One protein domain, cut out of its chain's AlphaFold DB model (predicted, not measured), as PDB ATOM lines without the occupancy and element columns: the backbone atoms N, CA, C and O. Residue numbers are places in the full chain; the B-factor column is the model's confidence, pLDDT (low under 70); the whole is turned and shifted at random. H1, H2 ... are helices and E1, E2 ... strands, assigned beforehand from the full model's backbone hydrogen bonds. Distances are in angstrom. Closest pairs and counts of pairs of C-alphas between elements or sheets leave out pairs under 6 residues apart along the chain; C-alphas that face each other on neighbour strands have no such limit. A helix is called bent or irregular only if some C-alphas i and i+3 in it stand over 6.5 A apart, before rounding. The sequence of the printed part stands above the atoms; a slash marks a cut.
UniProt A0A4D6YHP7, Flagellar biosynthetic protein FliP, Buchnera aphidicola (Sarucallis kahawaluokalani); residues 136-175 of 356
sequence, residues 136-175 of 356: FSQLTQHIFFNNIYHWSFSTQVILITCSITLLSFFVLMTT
ATOM      1  N   PHE A 136     -31.151  10.166  13.152       46.91
ATOM      2  CA  PHE A 136     -30.877   8.748  12.915       46.91
ATOM      3  C   PHE A 136     -30.348   8.502  11.480       46.91
ATOM      4  O   PHE A 136     -30.288   7.365  11.020       46.91
ATOM      5  N   SER A 137     -29.972   9.563  10.756       51.03
ATOM      6  CA  SER A 137     -29.417   9.561   9.402       51.03
ATOM      7  C   SER A 137     -27.973   9.056   9.352       51.03
ATOM      8  O   SER A 137     -27.527   8.593   8.306       51.03
ATOM      9  N   GLN A 138     -27.247   9.048  10.477       48.72
ATOM     10  CA  GLN A 138     -25.898   8.471  10.537       48.72
ATOM     11  C   GLN A 138     -25.890   6.936  10.574       48.72
ATOM     12  O   GLN A 138     -24.859   6.332  10.292       48.72
ATOM     13  N   LEU A 139     -27.017   6.282  10.882       46.38
ATOM     14  CA  LEU A 139     -27.091   4.816  10.883       46.38
ATOM     15  C   LEU A 139     -27.184   4.226   9.466       46.38
ATOM     16  O   LEU A 139     -26.799   3.073   9.280       46.38
ATOM     17  N   THR A 140     -27.594   5.010   8.468       50.72
ATOM     18  CA  THR A 140     -27.847   4.544   7.092       50.72
ATOM     19  C   THR A 140     -27.069   5.296   6.013       50.72
ATOM     20  O   THR A 140     -27.318   5.063   4.829       50.72
ATOM     21  N   GLN A 141     -26.100   6.152   6.367       48.12
ATOM     22  CA  GLN A 141     -25.140   6.660   5.382       48.12
ATOM     23  C   GLN A 141     -24.245   5.508   4.910       48.12
ATOM     24  O   GLN A 141     -23.148   5.282   5.413       48.12
ATOM     25  N   HIS A 142     -24.739   4.763   3.921       52.53
ATOM     26  CA  HIS A 142     -23.904   3.985   3.030       52.53
ATOM     27  C   HIS A 142     -22.988   4.981   2.320       52.53
ATOM     28  O   HIS A 142     -23.418   5.696   1.415       52.53
ATOM     29  N   ILE A 143     -21.735   5.073   2.763       49.78
ATOM     30  CA  ILE A 143     -20.709   5.805   2.025       49.78
ATOM     31  C   ILE A 143     -20.529   5.047   0.707       49.78
ATOM     32  O   ILE A 143     -19.952   3.962   0.675       49.78
ATOM     33  N   PHE A 144     -21.101   5.587  -0.371       45.50
ATOM     34  CA  PHE A 144     -20.998   5.049  -1.725       45.50
ATOM     35  C   PHE A 144     -19.597   5.369  -2.266       45.50
ATOM     36  O   PHE A 144     -19.403   6.310  -3.028       45.50
ATOM     37  N   PHE A 145     -18.594   4.609  -1.832       44.25
ATOM     38  CA  PHE A 145     -17.267   4.605  -2.446       44.25
ATOM     39  C   PHE A 145     -16.976   3.183  -2.949       44.25
ATOM     40  O   PHE A 145     -17.027   2.222  -2.187       44.25
ATOM     41  N   ASN A 146     -16.689   3.041  -4.248       49.66
ATOM     42  CA  ASN A 146     -16.220   1.799  -4.889       49.66
ATOM     43  C   ASN A 146     -17.167   0.571  -4.921       49.66
ATOM     44  O   ASN A 146     -16.687  -0.558  -4.920       49.66
ATOM     45  N   ASN A 147     -18.496   0.735  -5.024       55.97
ATOM     46  CA  ASN A 147     -19.455  -0.395  -5.094       55.97
ATOM     47  C   ASN A 147     -19.472  -1.319  -3.851       55.97
ATOM     48  O   ASN A 147     -20.067  -2.396  -3.891       55.97
ATOM     49  N   ILE A 148     -18.870  -0.904  -2.731       56.53
ATOM     50  CA  ILE A 148     -18.886  -1.645  -1.466       56.53
ATOM     51  C   ILE A 148     -19.787  -0.893  -0.486       56.53
ATOM     52  O   ILE A 148     -19.535   0.258  -0.136       56.53
ATOM     53  N   TYR A 149     -20.858  -1.547  -0.033       60.78
ATOM     54  CA  TYR A 149     -21.730  -1.004   1.005       60.78
ATOM     55  C   TYR A 149     -20.995  -1.019   2.351       60.78
ATOM     56  O   TYR A 149     -20.988  -2.026   3.060       60.78
ATOM     57  N   HIS A 150     -20.384   0.102   2.725       59.62
ATOM     58  CA  HIS A 150     -19.872   0.286   4.077       59.62
ATOM     59  C   HIS A 150     -21.040   0.630   5.010       59.62
ATOM     60  O   HIS A 150     -21.660   1.686   4.895       59.62
ATOM     61  N   TRP A 151     -21.376  -0.302   5.902       68.56
ATOM     62  CA  TRP A 151     -22.291  -0.072   7.019       68.56
ATOM     63  C   TRP A 151     -21.743   1.042   7.917       68.56
ATOM     64  O   TRP A 151     -20.532   1.103   8.135       68.56
ATOM     65  N   SER A 152     -22.617   1.892   8.458       78.69
ATOM     66  CA  SER A 152     -22.219   2.911   9.435       78.69
ATOM     67  C   SER A 152     -21.528   2.273  10.646       78.69
ATOM     68  O   SER A 152     -21.897   1.179  11.074       78.69
ATOM     69  N   PHE A 153     -20.552   2.956  11.248       81.88
ATOM     70  CA  PHE A 153     -19.837   2.438  12.424       81.88
ATOM     71  C   PHE A 153     -20.802   2.005  13.545       81.88
ATOM     72  O   PHE A 153     -20.664   0.928  14.119       81.88
ATOM     73  N   SER A 154     -21.858   2.789  13.779       81.31
ATOM     74  CA  SER A 154     -22.893   2.478  14.766       81.31
ATOM     75  C   SER A 154     -23.659   1.183  14.452       81.31
ATOM     76  O   SER A 154     -23.898   0.390  15.363       81.31
ATOM     77  N   THR A 155     -24.001   0.907  13.183       84.25
ATOM     78  CA  THR A 155     -24.635  -0.378  12.811       84.25
ATOM     79  C   THR A 155     -23.673  -1.557  12.951       84.25
ATOM     80  O   THR A 155     -24.084  -2.617  13.424       84.25
ATOM     81  N   GLN A 156     -22.391  -1.379  12.619       83.38
ATOM     82  CA  GLN A 156     -21.373  -2.422  12.792       83.38
ATOM     83  C   GLN A 156     -21.201  -2.811  14.266       83.38
ATOM     84  O   GLN A 156     -21.189  -3.999  14.588       83.38
ATOM     85  N   VAL A 157     -21.137  -1.832  15.175       89.81
ATOM     86  CA  VAL A 157     -21.021  -2.092  16.621       89.81
ATOM     87  C   VAL A 157     -22.245  -2.850  17.149       89.81
ATOM     88  O   VAL A 157     -22.094  -3.811  17.908       89.81
ATOM     89  N   ILE A 158     -23.455  -2.480  16.716       90.75
ATOM     90  CA  ILE A 158     -24.690  -3.194  17.087       90.75
ATOM     91  C   ILE A 158     -24.653  -4.646  16.588       90.75
ATOM     92  O   ILE A 158     -24.986  -5.568  17.331       90.75
ATOM     93  N   LEU A 159     -24.208  -4.879  15.351       89.56
ATOM     94  CA  LEU A 159     -24.111  -6.231  14.793       89.56
ATOM     95  C   LEU A 159     -23.073  -7.090  15.522       89.56
ATOM     96  O   LEU A 159     -23.344  -8.258  15.801       89.56
ATOM     97  N   ILE A 160     -21.914  -6.530  15.874       91.12
ATOM     98  CA  ILE A 160     -20.853  -7.247  16.600       91.12
ATOM     99  C   ILE A 160     -21.317  -7.608  18.016       91.12
ATOM    100  O   ILE A 160     -21.157  -8.750  18.452       91.12
ATOM    101  N   THR A 161     -21.937  -6.661  18.723       91.50
ATOM    102  CA  THR A 161     -22.462  -6.897  20.078       91.50
ATOM    103  C   THR A 161     -23.629  -7.886  20.079       91.50
ATOM    104  O   THR A 161     -23.701  -8.760  20.942       91.50
ATOM    105  N   CYS A 162     -24.502  -7.845  19.073       94.69
ATOM    106  CA  CYS A 162     -25.520  -8.875  18.886       94.69
ATOM    107  C   CYS A 162     -24.874 -10.248  18.626       94.69
ATOM    108  O   CYS A 162     -25.188 -11.231  19.300       94.69
ATOM    109  N   SER A 163     -23.890 -10.303  17.725       93.00
ATOM    110  CA  SER A 163     -23.211 -11.546  17.346       93.00
ATOM    111  C   SER A 163     -22.516 -12.217  18.528       93.00
ATOM    112  O   SER A 163     -22.639 -13.428  18.675       93.00
ATOM    113  N   ILE A 164     -21.845 -11.467  19.412       93.81
ATOM    114  CA  ILE A 164     -21.153 -12.067  20.566       93.81
ATOM    115  C   ILE A 164     -22.129 -12.671  21.587       93.81
ATOM    116  O   ILE A 164     -21.854 -13.729  22.156       93.81
ATOM    117  N   THR A 165     -23.303 -12.053  21.774       92.69
ATOM    118  CA  THR A 165     -24.339 -12.593  22.673       92.69
ATOM    119  C   THR A 165     -24.973 -13.866  22.114       92.69
ATOM    120  O   THR A 165     -25.094 -14.858  22.835       92.69
ATOM    121  N   LEU A 166     -25.301 -13.881  20.818       92.62
ATOM    122  CA  LEU A 166     -25.812 -15.074  20.141       92.62
ATOM    123  C   LEU A 166     -24.769 -16.192  20.114       92.62
ATOM    124  O   LEU A 166     -25.103 -17.349  20.360       92.62
ATOM    125  N   LEU A 167     -23.501 -15.856  19.874       91.75
ATOM    126  CA  LEU A 167     -22.412 -16.825  19.839       91.75
ATOM    127  C   LEU A 167     -22.275 -17.560  21.176       91.75
ATOM    128  O   LEU A 167     -22.206 -18.787  21.188       91.75
ATOM    129  N   SER A 168     -22.321 -16.837  22.300       90.75
ATOM    130  CA  SER A 168     -22.276 -17.462  23.627       90.75
ATOM    131  C   SER A 168     -23.429 -18.449  23.844       90.75
ATOM    132  O   SER A 168     -23.237 -19.478  24.488       90.75
ATOM    133  N   PHE A 169     -24.615 -18.159  23.309       91.88
ATOM    134  CA  PHE A 169     -25.759 -19.064  23.382       91.88
ATOM    135  C   PHE A 169     -25.562 -20.313  22.510       91.88
ATOM    136  O   PHE A 169     -25.793 -21.429  22.977       91.88
ATOM    137  N   PHE A 170     -25.081 -20.147  21.274       92.00
ATOM    138  CA  PHE A 170     -24.801 -21.268  20.370       92.00
ATOM    139  C   PHE A 170     -23.735 -22.218  20.923       92.00
ATOM    140  O   PHE A 170     -23.889 -23.434  20.809       92.00
ATOM    141  N   VAL A 171     -22.693 -21.691  21.571       93.19
ATOM    142  CA  VAL A 171     -21.660 -22.516  22.219       93.19
ATOM    143  C   VAL A 171     -22.274 -23.405  23.305       93.19
ATOM    144  O   VAL A 171     -21.997 -24.599  23.366       93.19
ATOM    145  N   LEU A 172     -23.175 -22.872  24.133       94.81
ATOM    146  CA  LEU A 172     -23.843 -23.683  25.156       94.81
ATOM    147  C   LEU A 172     -24.803 -24.717  24.552       94.81
ATOM    148  O   LEU A 172     -24.902 -25.829  25.063       94.81
ATOM    149  N   MET A 173     -25.486 -24.385  23.456       94.12
ATOM    150  CA  MET A 173     -26.443 -25.289  22.804       94.12
ATOM    151  C   MET A 173     -25.801 -26.411  21.983       94.12
ATOM    152  O   MET A 173     -26.460 -27.411  21.734       94.12
ATOM    153  N   THR A 174     -24.545 -26.258  21.561       95.19
ATOM    154  CA  THR A 174     -23.797 -27.261  20.771       95.19
ATOM    155  C   THR A 174     -22.913 -28.170  21.629       95.19
ATOM    156  O   THR A 174     -22.208 -29.032  21.109       95.19
ATOM    157  N   THR A 175     -22.940 -27.988  22.950       96.38
ATOM    158  CA  THR A 175     -22.137 -28.740  23.922       96.38
ATOM    159  C   THR A 175     -23.039 -29.587  24.827       96.38
ATOM    160  O   THR A 175     -24.265 -29.545  24.741       96.38
TER     161      THR A 175
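This is residues 136 to 175 of the 356 residues of the protein "Flagellar biosynthetic protein FliP" of Buchnera aphidicola (Sarucallis kahawaluokalani) (UniProt A0A4D6YHP7). A long, unbroken helix, H2, leads away from a small, loose head, in which the chain runs out along E1, turns, and comes back along E2; residues 157 to 175, of which 157 to 173 belong to H2, stick out from this head. The very short helix H1 is at the other end of this loop and touches the first residues of H2, 153 to 155, and the free part of H2 makes most of the length. The printed part has 40 residues, with two named helices and two named strands in the order H1, E1, E2, H2; the sheet order is E1 - E2, and the class is mostly helix. The whole is extended, with a radius of gyration of the C-alphas of 14.4 A, and its outline is flat, spanning 43 by 23 by 9 A.

Start at the two strands of the head. E1 is residues 143 to 145; find C-alpha 143 at (-20.709, 5.805, 2.025). E2 is residues 148 to 150, 6.0 A from first to last C-alpha. From there go on to Phe 153, where H2 begins with its C-alpha at (-19.837, 2.438, 12.424); it runs through residues 153 to 173 to C-alpha 173 at (-26.443, -25.289, 22.804), 30.3 A away. Then look back to H1, residues 136 to 139, which begins with C-alpha 136 at (-30.877, 8.748, 12.915).

Look first at E1 and E2, which meet only at a point: the C-alphas of Ile 143 and His 150 face each other at 5.9 A. Walking outward, you find that H1 and H2 touch, and H2 does so with residues 153 to 155 alone. Their closest C-alphas are those of Leu 139 and Thr 155, 6.1 A apart. H1 and E2 are apart, and so are E1 and H2. Along the backbone of H2, which is not bent, every O i to N i+4 pair is within hydrogen-bond range; H1, with four residues, is too short for such a pair, and its 1 pair of O i and N i+3 is within range.

Go to the two C-alphas farthest apart, those of Phe 145 and Thr 175, and you have crossed 42.8 A. The printed part runs from 136 to 175 without a cut, and its three links, H1 to E1, E1 to E2 and E2 to H2, are tight. In the B-factor column, residues 136 to 151 are under 70, while H2 has a mean pLDDT of 90; the mean of the printed part is 75.1.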